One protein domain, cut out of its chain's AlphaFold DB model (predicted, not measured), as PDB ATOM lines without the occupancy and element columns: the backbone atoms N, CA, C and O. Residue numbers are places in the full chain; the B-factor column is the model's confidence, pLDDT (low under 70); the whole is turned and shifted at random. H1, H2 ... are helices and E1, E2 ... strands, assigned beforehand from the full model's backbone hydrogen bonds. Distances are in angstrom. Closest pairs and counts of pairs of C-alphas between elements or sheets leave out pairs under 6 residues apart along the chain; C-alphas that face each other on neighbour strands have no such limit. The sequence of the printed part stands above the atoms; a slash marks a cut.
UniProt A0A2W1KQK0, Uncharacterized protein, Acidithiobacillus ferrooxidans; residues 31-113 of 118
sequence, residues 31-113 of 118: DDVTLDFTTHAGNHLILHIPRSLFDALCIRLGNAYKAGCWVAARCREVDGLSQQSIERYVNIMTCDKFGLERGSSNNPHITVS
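This is residues 31 to 113 of the 118 residues of an uncharacterized protein of Acidithiobacillus ferrooxidans (UniProt A0A2W1KQK0). Picture a small antiparallel sheet of three strands with three helices over one of its faces and the other face bare. The long hairpin of E1 and E2 makes most of the sheet, with the short E3 beside E2; H1 stands up from the sheet at one end of the hairpin, H2 slants over E1 and E2, and H3 packs on E3, from where a long loop returns to that strand. The printed part has 83 residues, with named elements in the order E1, E2, H1, H2, H3, E3, and its class is mixed, helices and strands. The sheet's order is E1, E2, E3. The whole is compact, with a radius of gyration of the C-alphas of 12.0 A, and rounded, spanning 31 by 27 by 22 A.

Find C-alpha 32 at (-22.950, -12.383, -28.664); from there E1, residues 32 to 38, runs 19.4 A. E2, residues 44 to 50, runs 19.8 A, and H1, residues 51 to 61, follows it directly. Next come H2, residues 64 to 76, 18.4 A long, and H3, residues 83 to 98, 22.6 A long, which begins with C-alpha 83 at (-21.511, 4.889, -21.822). E3, residues 111 to 113, ends with C-alpha 113 at (-22.286, 0.921, -27.961).

Look first at the hairpin of E1 and E2, antiparallel at 157 degrees: N 33 and O 49 are 2.8 A apart, within hydrogen-bond range, as are N 47 and O 35 at 2.8 A. On the other side of E2, E3 is antiparallel to it at 153 degrees, with N 48 and O 111 within hydrogen-bond range at 2.9 A. The helices are on this sheet in two layers, helices on one face of a sheet. H2, at a height of 9.5 A over the sheet, runs slantwise to the strands, at 47 degrees to E1 on the local plane. H1 touches H2 about perpendicular, at 84 degrees; their closest C-alphas, those of Cys 58 and Ala 64, are 5.0 A apart. With its residues 71 to 75 alone, H2 touches H3, opposite ways at a steep tilt of 48 degrees; the closest C-alphas, of Arg 74 and Val 90, are 6.1 A apart. The closest C-alphas of H3 and E3, those of Glu 87 and Val 112, are 5.6 A apart. In H1, H2 and H3 every O i to N i+4 pair is within hydrogen-bond range.

The two C-alphas farthest apart, those of Gly 42 and Glu 101, are 34.2 A apart. The printed part has no cut. Look for the long link at residues 99 to 110, between H3 and E3; residues 102 to 107 in it have pLDDT under 70, while the mean of the printed part is 89.8.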
ATOM      1  N   ASP A  31     -21.963 -15.301 -31.479       85.81
ATOM      2  CA  ASP A  31     -21.101 -15.348 -30.292       85.81
ATOM      3  C   ASP A  31     -21.575 -14.390 -29.186       85.81
ATOM      4  O   ASP A  31     -21.301 -14.627 -28.010       85.81
ATOM      5  N   ASP A  32     -22.367 -13.377 -29.556       90.75
ATOM      6  CA  ASP A  32     -22.950 -12.383 -28.664       90.75
ATOM      7  C   ASP A  32     -24.480 -12.307 -28.787       90.75
ATOM      8  O   ASP A  32     -25.084 -12.560 -29.834       90.75
ATOM      9  N   VAL A  33     -25.114 -11.904 -27.688       93.50
ATOM     10  CA  VAL A  33     -26.521 -11.517 -27.601       93.50
ATOM     11  C   VAL A  33     -26.597 -10.001 -27.526       93.50
ATOM     12  O   VAL A  33     -26.032  -9.386 -26.620       93.50
ATOM     13  N   THR A  34     -27.334  -9.413 -28.459       94.69
ATOM     14  CA  THR A  34     -27.564  -7.971 -28.507       94.69
ATOM     15  C   THR A  34     -28.851  -7.611 -27.775       94.69
ATOM     16  O   THR A  34     -29.892  -8.225 -28.020       94.69
ATOM     17  N   LEU A  35     -28.796  -6.612 -26.893       93.12
ATOM     18  CA  LEU A  35     -29.973  -6.015 -26.262       93.12
ATOM     19  C   LEU A  35     -30.036  -4.519 -26.564       93.12
ATOM     20  O   LEU A  35     -29.095  -3.785 -26.270       93.12
ATOM     21  N   ASP A  36     -31.180  -4.070 -27.071       92.44
ATOM     22  CA  ASP A  36     -31.444  -2.653 -27.304       92.44
ATOM     23  C   ASP A  36     -32.035  -1.995 -26.056       92.44
ATOM     24  O   ASP A  36     -32.928  -2.533 -25.389       92.44
ATOM     25  N   PHE A  37     -31.541  -0.803 -25.744       86.44
ATOM     26  CA  PHE A  37     -31.926  -0.050 -24.563       86.44
ATOM     27  C   PHE A  37     -32.086   1.437 -24.883       86.44
ATOM     28  O   PHE A  37     -31.168   2.080 -25.379       86.44
ATOM     29  N   THR A  38     -33.240   2.012 -24.546       89.81
ATOM     30  CA  THR A  38     -33.462   3.462 -24.624       89.81
ATOM     31  C   THR A  38     -33.360   4.072 -23.230       89.81
ATOM     32  O   THR A  38     -34.090   3.677 -22.319       89.81
ATOM     33  N   THR A  39     -32.450   5.031 -23.078       86.94
ATOM     34  CA  THR A  39     -32.261   5.815 -21.843       86.94
ATOM     35  C   THR A  39     -33.437   6.773 -21.605       86.94
ATOM     36  O   THR A  39     -34.153   7.131 -22.544       86.94
ATOM     37  N   HIS A  40     -33.601   7.279 -20.378       87.94
ATOM     38  CA  HIS A  40     -34.579   8.334 -20.064       87.94
ATOM     39  C   HIS A  40     -34.370   9.620 -20.885       87.94
ATOM     40  O   HIS A  40     -35.324  10.356 -21.128       87.94
ATOM     41  N   ALA A  41     -33.140   9.880 -21.339       84.62
ATOM     42  CA  ALA A  41     -32.811  11.005 -22.212       84.62
ATOM     43  C   ALA A  41     -33.159  10.756 -23.695       84.62
ATOM     44  O   ALA A  41     -32.931  11.627 -24.529       84.62
ATOM     45  N   GLY A  42     -33.684   9.575 -24.039       85.50
ATOM     46  CA  GLY A  42     -34.020   9.193 -25.414       85.50
ATOM     47  C   GLY A  42     -32.847   8.637 -26.223       85.50
ATOM     48  O   GLY A  42     -33.032   8.262 -27.376       85.50
ATOM     49  N   ASN A  43     -31.647   8.527 -25.642       86.19
ATOM     50  CA  ASN A  43     -30.505   7.920 -26.326       86.19
ATOM     51  C   ASN A  43     -30.706   6.411 -26.481       86.19
ATOM     52  O   ASN A  43     -31.094   5.741 -25.518       86.19
ATOM     53  N   HIS A  44     -30.383   5.887 -27.662       90.25
ATOM     54  CA  HIS A  44     -30.396   4.459 -27.954       90.25
ATOM     55  C   HIS A  44     -29.008   3.857 -27.730       90.25
ATOM     56  O   HIS A  44     -28.035   4.230 -28.385       90.25
ATOM     57  N   LEU A  45     -28.935   2.913 -26.803       90.69
ATOM     58  CA  LEU A  45     -27.752   2.132 -26.484       90.69
ATOM     59  C   LEU A  45     -27.981   0.682 -26.901       90.69
ATOM     60  O   LEU A  45     -29.081   0.146 -26.768       90.69
ATOM     61  N   ILE A  46     -26.917   0.053 -27.369       93.56
ATOM     62  CA  ILE A  46     -26.870  -1.347 -27.752       93.56
ATOM     63  C   ILE A  46     -25.898  -2.030 -26.795       93.56
ATOM     64  O   ILE A  46     -24.757  -1.600 -26.631       93.56
ATOM     65  N   LEU A  47     -26.359  -3.079 -26.127       93.62
ATOM     66  CA  LEU A  47     -25.529  -3.904 -25.263       93.62
ATOM     67  C   LEU A  47     -25.157  -5.183 -25.994       93.62
ATOM     68  O   LEU A  47     -26.044  -5.926 -26.410       93.62
ATOM     69  N   HIS A  48     -23.862  -5.465 -26.083       95.25
ATOM     70  CA  HIS A  48     -23.350  -6.734 -26.582       95.25
ATOM     71  C   HIS A  48     -22.922  -7.590 -25.394       95.25
ATOM     72  O   HIS A  48     -22.049  -7.211 -24.610       95.25
ATOM     73  N   ILE A  49     -23.584  -8.732 -25.233       94.62
ATOM     74  CA  ILE A  49     -23.370  -9.651 -24.119       94.62
ATOM     75  C   ILE A  49     -22.813 -10.955 -24.684       94.62
ATOM     76  O   ILE A  49     -23.530 -11.607 -25.443       94.62
ATOM     77  N   PRO A  50     -21.618 -11.403 -24.266       94.44
ATOM     78  CA  PRO A  50     -21.097 -12.703 -24.669       94.44
ATOM     79  C   PRO A  50     -22.108 -13.814 -24.410       94.44
ATOM     80  O   PRO A  50     -22.689 -13.892 -23.321       94.44
ATOM     81  N   ARG A  51     -22.324 -14.692 -25.391       92.56
ATOM     82  CA  ARG A  51     -23.375 -15.712 -25.321       92.56
ATOM     83  C   ARG A  51     -23.237 -16.600 -24.089       92.56
ATOM     84  O   ARG A  51     -24.223 -16.847 -23.403       92.56
ATOM     85  N   SER A  52     -22.008 -16.988 -23.752       92.56
ATOM     86  CA  SER A  52     -21.695 -17.760 -22.544       92.56
ATOM     87  C   SER A  52     -22.138 -17.055 -21.257       92.56
ATOM     88  O   SER A  52     -22.688 -17.688 -20.354       92.56
ATOM     89  N   LEU A  53     -21.952 -15.735 -21.184       93.38
ATOM     90  CA  LEU A  53     -22.371 -14.912 -20.056       93.38
ATOM     91  C   LEU A  53     -23.896 -14.772 -20.004       93.38
ATOM     92  O   LEU A  53     -24.495 -14.876 -18.931       93.38
ATOM     93  N   PHE A  54     -24.536 -14.573 -21.158       94.81
ATOM     94  CA  PHE A  54     -25.989 -14.484 -21.246       94.81
ATOM     95  C   PHE A  54     -26.666 -15.808 -20.875       94.81
ATOM     96  O   PHE A  54     -27.624 -15.813 -20.103       94.81
ATOM     97  N   ASP A  55     -26.145 -16.938 -21.348       94.19
ATOM     98  CA  ASP A  55     -26.647 -18.267 -20.998       94.19
ATOM     99  C   ASP A  55     -26.475 -18.534 -19.491       94.19
ATOM    100  O   ASP A  55     -27.403 -19.015 -18.837       94.19
ATOM    101  N   ALA A  56     -25.349 -18.122 -18.893       93.94
ATOM    102  CA  ALA A  56     -25.162 -18.181 -17.443       93.94
ATOM    103  C   ALA A  56     -26.198 -17.324 -16.687       93.94
ATOM    104  O   ALA A  56     -26.732 -17.754 -15.658       93.94
ATOM    105  N   LEU A  57     -26.535 -16.134 -17.204       94.88
ATOM    106  CA  LEU A  57     -27.596 -15.293 -16.638       94.88
ATOM    107  C   LEU A  57     -28.955 -15.983 -16.762       94.88
ATOM    108  O   LEU A  57     -29.725 -15.975 -15.802       94.88
ATOM    109  N   CYS A  58     -29.237 -16.619 -17.901       95.81
ATOM    110  CA  CYS A  58     -30.469 -17.367 -18.132       95.81
ATOM    111  C   CYS A  58     -30.617 -18.524 -17.147       95.81
ATOM    112  O   CYS A  58     -31.685 -18.679 -16.561       95.81
ATOM    113  N   ILE A  59     -29.552 -19.295 -16.917       95.06
ATOM    114  CA  ILE A  59     -29.543 -20.389 -15.938       95.06
ATOM    115  C   ILE A  59     -29.806 -19.835 -14.535       95.06
ATOM    116  O   ILE A  59     -30.643 -20.360 -13.802       95.06
ATOM    117  N   ARG A  60     -29.136 -18.737 -14.164       94.88
ATOM    118  CA  ARG A  60     -29.241 -18.165 -12.815       94.88
ATOM    119  C   ARG A  60     -30.567 -17.450 -12.545       94.88
ATOM    120  O   ARG A  60     -31.013 -17.409 -11.401       94.88
ATOM    121  N   LEU A  61     -31.183 -16.856 -13.566       95.12
ATOM    122  CA  LEU A  61     -32.439 -16.099 -13.458       95.12
ATOM    123  C   LEU A  61     -33.667 -16.914 -13.892       95.12
ATOM    124  O   LEU A  61     -34.801 -16.524 -13.611       95.12
ATOM    125  N   GLY A  62     -33.451 -18.059 -14.536       96.38
ATOM    126  CA  GLY A  62     -34.450 -19.051 -14.920       96.38
ATOM    127  C   GLY A  62     -34.858 -19.025 -16.396       96.38
ATOM    128  O   GLY A  62     -35.371 -20.030 -16.875       96.38
ATOM    129  N   ASN A  63     -34.670 -17.914 -17.122       96.19
ATOM    130  CA  ASN A  63     -34.871 -17.843 -18.575       96.19
ATOM    131  C   ASN A  63     -34.268 -16.563 -19.194       96.19
ATOM    132  O   ASN A  63     -33.893 -15.629 -18.482       96.19
ATOM    133  N   ALA A  64     -34.245 -16.515 -20.530       95.62
ATOM    134  CA  ALA A  64     -33.738 -15.388 -21.317       95.62
ATOM    135  C   ALA A  64     -34.501 -14.079 -21.099       95.62
ATOM    136  O   ALA A  64     -33.888 -13.016 -21.031       95.62
ATOM    137  N   TYR A  65     -35.822 -14.143 -20.922       95.88
ATOM    138  CA  TYR A  65     -36.628 -12.953 -20.653       95.88
ATOM    139  C   TYR A  65     -36.205 -12.276 -19.340       95.88
ATOM    140  O   TYR A  65     -35.921 -11.082 -19.309       95.88
ATOM    141  N   LYS A  66     -36.064 -13.053 -18.260       96.88
ATOM    142  CA  LYS A  66     -35.608 -12.556 -16.957       96.88
ATOM    143  C   LYS A  66     -34.164 -12.061 -17.003       96.88
ATOM    144  O   LYS A  66     -33.860 -11.073 -16.341       96.88
ATOM    145  N   ALA A  67     -33.296 -12.711 -17.782       96.31
ATOM    146  CA  ALA A  67     -31.931 -12.242 -18.014       96.31
ATOM    147  C   ALA A  67     -31.911 -10.863 -18.687       96.31
ATOM    148  O   ALA A  67     -31.299  -9.940 -18.152       96.31
ATOM    149  N   GLY A  68     -32.658 -10.692 -19.781       95.12
ATOM    150  CA  GLY A  68     -32.786  -9.406 -20.466       95.12
ATOM    151  C   GLY A  68     -33.361  -8.310 -19.564       95.12
ATOM    152  O   GLY A  68     -32.778  -7.233 -19.455       95.12
ATOM    153  N   CYS A  69     -34.451  -8.598 -18.841       95.38
ATOM    154  CA  CYS A  69     -35.037  -7.645 -17.894       95.38
ATOM    155  C   CYS A  69     -34.066  -7.247 -16.777       95.38
ATOM    156  O   CYS A  69     -34.039  -6.084 -16.378       95.38
ATOM    157  N   TRP A  70     -33.272  -8.191 -16.265       96.31
ATOM    158  CA  TRP A  70     -32.288  -7.905 -15.225       96.31
ATOM    159  C   TRP A  70     -31.186  -6.973 -15.738       96.31
ATOM    160  O   TRP A  70     -30.895  -5.975 -15.079       96.31
ATOM    161  N   VAL A  71     -30.630  -7.242 -16.925       95.38
ATOM    162  CA  VAL A  71     -29.617  -6.367 -17.539       95.38
ATOM    163  C   VAL A  71     -30.195  -4.971 -17.779       95.38
ATOM    164  O   VAL A  71     -29.603  -3.984 -17.352       95.38
ATOM    165  N   ALA A  72     -31.391  -4.882 -18.367       93.50
ATOM    166  CA  ALA A  72     -32.051  -3.604 -18.616       93.50
ATOM    167  C   ALA A  72     -32.298  -2.808 -17.323       93.50
ATOM    168  O   ALA A  72     -32.098  -1.595 -17.299       93.50
ATOM    169  N   ALA A  73     -32.694  -3.475 -16.232       94.50
ATOM    170  CA  ALA A  73     -32.873  -2.824 -14.937       94.50
ATOM    171  C   ALA A  73     -31.560  -2.229 -14.403       94.50
ATOM    172  O   ALA A  73     -31.566  -1.106 -13.908       94.50
ATOM    173  N   ARG A  74     -30.431  -2.938 -14.554       95.56
ATOM    174  CA  ARG A  74     -29.107  -2.414 -14.180       95.56
ATOM    175  C   ARG A  74     -28.694  -1.225 -15.042       95.56
ATOM    176  O   ARG A  74     -28.159  -0.265 -14.505       95.56
ATOM    177  N   CYS A  75     -28.984  -1.237 -16.340       93.69
ATOM    178  CA  CYS A  75     -28.724  -0.076 -17.194       93.69
ATOM    179  C   CYS A  75     -29.524   1.152 -16.745       93.69
ATOM    180  O   CYS A  75     -28.950   2.226 -16.617       93.69
ATOM    181  N   ARG A  76     -30.822   0.988 -16.440       93.06
ATOM    182  CA  ARG A  76     -31.706   2.089 -15.996       93.06
ATOM    183  C   ARG A  76     -31.259   2.772 -14.710       93.06
ATOM    184  O   ARG A  76     -31.582   3.934 -14.516       93.06
ATOM    185  N   GLU A  77     -30.550   2.074 -13.829       95.25
ATOM    186  CA  GLU A  77     -30.044   2.657 -12.578       95.25
ATOM    187  C   GLU A  77     -28.968   3.726 -12.816       95.25
ATOM    188  O   GLU A  77     -28.765   4.590 -11.965       95.25
ATOM    189  N   VAL A  78     -28.282   3.670 -13.960       94.62
ATOM    190  CA  VAL A  78     -27.115   4.506 -14.278       94.62
ATOM    191  C   VAL A  78     -27.200   5.150 -15.663       94.62
ATOM    192  O   VAL A  78     -26.193   5.608 -16.195       94.62
ATOM    193  N   ASP A  79     -28.385   5.203 -16.270       92.50
ATOM    194  CA  ASP A  79     -28.538   5.598 -17.674       92.50
ATOM    195  C   ASP A  79     -28.335   7.096 -17.954       92.50
ATOM    196  O   ASP A  79     -28.219   7.497 -19.111       92.50
ATOM    197  N   GLY A  80     -28.242   7.913 -16.904       90.25
ATOM    198  CA  GLY A  80     -27.791   9.304 -16.979       90.25
ATOM    199  C   GLY A  80     -26.266   9.475 -16.998       90.25
ATOM    200  O   GLY A  80     -25.788  10.605 -17.094       90.25
ATOM    201  N   LEU A  81     -25.491   8.393 -16.864       92.00
ATOM    202  CA  LEU A  81     -24.026   8.433 -16.877       92.00
ATOM    203  C   LEU A  81     -23.456   8.204 -18.282       92.00
ATOM    204  O   LEU A  81     -24.155   7.850 -19.228       92.00
ATOM    205  N   SER A  82     -22.140   8.386 -18.419       91.00
ATOM    206  CA  SER A  82     -21.445   8.071 -19.667       91.00
ATOM    207  C   SER A  82     -21.551   6.583 -20.010       91.00
ATOM    208  O   SER A  82     -21.580   5.728 -19.125       91.00
ATOM    209  N   GLN A  83     -21.506   6.264 -21.305       90.75
ATOM    210  CA  GLN A  83     -21.511   4.889 -21.822       90.75
ATOM    211  C   GLN A  83     -20.481   3.988 -21.119       90.75
ATOM    212  O   GLN A  83     -20.809   2.887 -20.689       90.75
ATOM    213  N   GLN A  84     -19.259   4.490 -20.910       92.00
ATOM    214  CA  GLN A  84     -18.201   3.769 -20.194       92.00
ATOM    215  C   GLN A  84     -18.562   3.485 -18.725       92.00
ATOM    216  O   GLN A  84     -18.199   2.444 -18.178       92.00
ATOM    217  N   SER A  85     -19.283   4.402 -18.072       94.00
ATOM    218  CA  SER A  85     -19.749   4.209 -16.695       94.00
ATOM    219  C   SER A  85     -20.846   3.152 -16.624       94.00
ATOM    220  O   SER A  85     -20.807   2.304 -15.734       94.00
ATOM    221  N   ILE A  86     -21.778   3.165 -17.582       93.56
ATOM    222  CA  ILE A  86     -22.834   2.152 -17.712       93.56
ATOM    223  C   ILE A  86     -22.205   0.772 -17.924       93.56
ATOM    224  O   ILE A  86     -22.507  -0.161 -17.183       93.56
ATOM    225  N   GLU A  87     -21.278   0.657 -18.877       94.38
ATOM    226  CA  GLU A  87     -20.557  -0.583 -19.167       94.38
ATOM    227  C   GLU A  87     -19.864  -1.136 -17.919       94.38
ATOM    228  O   GLU A  87     -20.066  -2.291 -17.530       94.38
ATOM    229  N   ARG A  88     -19.084  -0.297 -17.230       94.31
ATOM    230  CA  ARG A  88     -18.371  -0.709 -16.019       94.31
ATOM    231  C   ARG A  88     -19.331  -1.127 -14.908       94.31
ATOM    232  O   ARG A  88     -19.082  -2.130 -14.239       94.31
ATOM    233  N   TYR A  89     -20.418  -0.382 -14.714       95.38
ATOM    234  CA  TYR A  89     -21.426  -0.683 -13.702       95.38
ATOM    235  C   TYR A  89     -22.088  -2.038 -13.950       95.38
ATOM    236  O   TYR A  89     -22.093  -2.897 -13.067       95.38
ATOM    237  N   VAL A  90     -22.585  -2.268 -15.166       94.69
ATOM    238  CA  VAL A  90     -23.264  -3.516 -15.530       94.69
ATOM    239  C   VAL A  90     -22.323  -4.715 -15.376       94.69
ATOM    240  O   VAL A  90     -22.737  -5.752 -14.851       94.69
ATOM    241  N   ASN A  91     -21.042  -4.576 -15.729       94.50
ATOM    242  CA  ASN A  91     -20.049  -5.632 -15.517       94.50
ATOM    243  C   ASN A  91     -19.778  -5.918 -14.032       94.50
ATOM    244  O   ASN A  91     -19.708  -7.086 -13.643       94.50
ATOM    245  N   ILE A  92     -19.689  -4.887 -13.182       93.75
ATOM    246  CA  ILE A  92     -19.563  -5.062 -11.723       93.75
ATOM    247  C   ILE A  92     -20.777  -5.812 -11.175       93.75
ATOM    248  O   ILE A  92     -20.614  -6.791 -10.445       93.75
ATOM    249  N   MET A  93     -21.981  -5.392 -11.564       95.12
ATOM    250  CA  MET A  93     -23.221  -6.031 -11.129       95.12
ATOM    251  C   MET A  93     -23.329  -7.465 -11.629       95.12
ATOM    252  O   MET A  93     -23.893  -8.309 -10.942       95.12
ATOM    253  N   THR A  94     -22.784  -7.760 -12.804       92.94
ATOM    254  CA  THR A  94     -22.754  -9.118 -13.348       92.94
ATOM    255  C   THR A  94     -21.769  -9.996 -12.579       92.94
ATOM    256  O   THR A  94     -22.116 -11.114 -12.206       92.94
ATOM    257  N   CYS A  95     -20.583  -9.483 -12.240       90.06
ATOM    258  CA  CYS A  95     -19.628 -10.201 -11.389       90.06
ATOM    259  C   CYS A  95     -20.219 -10.501 -10.005       90.06
ATOM    260  O   CYS A  95     -20.176 -11.648  -9.564       90.06
ATOM    261  N   ASP A  96     -20.833  -9.500  -9.366       90.44
ATOM    262  CA  ASP A  96     -21.556  -9.658  -8.098       90.44
ATOM    263  C   ASP A  96     -22.675 -10.696  -8.230       90.44
ATOM    264  O   ASP A  96     -22.766 -11.645  -7.446       90.44
ATOM    265  N   LYS A  97     -23.458 -10.595  -9.313       90.62
ATOM    266  CA  LYS A  97     -24.526 -11.541  -9.610       90.62
ATOM    267  C   LYS A  97     -24.010 -12.959  -9.719       90.62
ATOM    268  O   LYS A  97     -24.783 -13.839  -9.376       90.62
ATOM    269  N   PHE A  98     -22.775 -13.199 -10.159       87.31
ATOM    270  CA  PHE A  98     -22.196 -14.537 -10.256       87.31
ATOM    271  C   PHE A  98     -21.364 -14.968  -9.045       87.31
ATOM    272  O   PHE A  98     -21.138 -16.166  -8.889       87.31
ATOM    273  N   GLY A  99     -20.991 -14.045  -8.155       81.94
ATOM    274  CA  GLY A  99     -20.001 -14.299  -7.106       81.94
ATOM    275  C   GLY A  99     -18.583 -14.455  -7.666       81.94
ATOM    276  O   GLY A  99     -17.786 -15.203  -7.111       81.94
ATOM    277  N   LEU A 100     -18.289 -13.808  -8.799       74.69
ATOM    278  CA  LEU A 100     -16.967 -13.823  -9.429       74.69
ATOM    279  C   LEU A 100     -16.060 -12.775  -8.769       74.69
ATOM    280  O   LEU A 100     -16.485 -11.646  -8.513       74.69
ATOM    281  N   GLU A 101     -14.796 -13.137  -8.542       70.56
ATOM    282  CA  GLU A 101     -13.760 -12.225  -8.043       70.56
ATOM    283  C   GLU A 101     -13.627 -10.997  -8.966       70.56
ATOM    284  O   GLU A 101     -13.490 -11.114 -10.192       70.56
ATOM    285  N   ARG A 102     -13.656  -9.797  -8.372       61.06
ATOM    286  CA  ARG A 102     -13.479  -8.524  -9.086       61.06
ATOM    287  C   ARG A 102     -12.028  -8.404  -9.564       61.06
ATOM    288  O   ARG A 102     -11.184  -7.941  -8.809       61.06
ATOM    289  N   GLY A 103     -11.740  -8.780 -10.811       56.47
ATOM    290  CA  GLY A 103     -10.431  -8.495 -11.424       56.47
ATOM    291  C   GLY A 103      -9.828  -9.562 -12.335       56.47
ATOM    292  O   GLY A 103      -8.711  -9.368 -12.803       56.47
ATOM    293  N   SER A 104     -10.525 -10.665 -12.624       58.72
ATOM    294  CA  SER A 104     -10.055 -11.601 -13.654       58.72
ATOM    295  C   SER A 104     -10.176 -10.954 -15.041       58.72
ATOM    296  O   SER A 104     -11.281 -10.759 -15.546       58.72
ATOM    297  N   SER A 105      -9.037 -10.624 -15.661       58.22
ATOM    298  CA  SER A 105      -8.959  -9.991 -16.990       58.22
ATOM    299  C   SER A 105      -9.511 -10.856 -18.126       58.22
ATOM    300  O   SER A 105      -9.682 -10.361 -19.234       58.22
ATOM    301  N   ASN A 106      -9.780 -12.137 -17.862       64.62
ATOM    302  CA  ASN A 106     -10.256 -13.102 -18.853       64.62
ATOM    303  C   ASN A 106     -11.765 -13.364 -18.757       64.62
ATOM    304  O   ASN A 106     -12.269 -14.264 -19.427       64.62
ATOM    305  N   ASN A 107     -12.493 -12.624 -17.917       69.88
ATOM    306  CA  ASN A 107     -13.930 -12.822 -17.814       69.88
ATOM    307  C   ASN A 107     -14.644 -12.193 -19.022       69.88
ATOM    308  O   ASN A 107     -14.344 -11.048 -19.376       69.88
ATOM    309  N   PRO A 108     -15.603 -12.906 -19.644       80.19
ATOM    310  CA  PRO A 108     -16.466 -12.311 -20.655       80.19
ATOM    311  C   PRO A 108     -17.150 -11.083 -20.056       80.19
ATOM    312  O   PRO A 108     -17.682 -11.146 -18.945       80.19
ATOM    313  N   HIS A 109     -17.103  -9.967 -20.778       88.75
ATOM    314  CA  HIS A 109     -17.639  -8.692 -20.323       88.75
ATOM    315  C   HIS A 109     -18.669  -8.168 -21.315       88.75
ATOM    316  O   HIS A 109     -18.595  -8.421 -22.515       88.75
ATOM    317  N   ILE A 110     -19.645  -7.450 -20.781       92.19
ATOM    318  CA  ILE A 110     -20.674  -6.764 -21.551       92.19
ATOM    319  C   ILE A 110     -20.053  -5.486 -22.100       92.19
ATOM    320  O   ILE A 110     -19.438  -4.749 -21.329       92.19
ATOM    321  N   THR A 111     -20.226  -5.209 -23.388       93.38
ATOM    322  CA  THR A 111     -19.857  -3.916 -23.976       93.38
ATOM    323  C   THR A 111     -21.107  -3.120 -24.308       93.38
ATOM    324  O   THR A 111     -22.172  -3.681 -24.587       93.38
ATOM    325  N   VAL A 112     -20.995  -1.798 -24.232       91.81
ATOM    326  CA  VAL A 112     -22.086  -0.887 -24.590       91.81
ATOM    327  C   VAL A 112     -21.633  -0.074 -25.787       91.81
ATOM    328  O   VAL A 112     -20.522   0.449 -25.783       91.81
ATOM    329  N   SER A 113     -22.483   0.059 -26.797       91.38
ATOM    330  CA  SER A 113     -22.286   0.921 -27.961       91.38
ATOM    331  C   SER A 113     -23.491   1.851 -28.124       91.38
ATOM    332  O   SER A 113     -24.592   1.563 -27.658       91.38
TER     333      SER A 113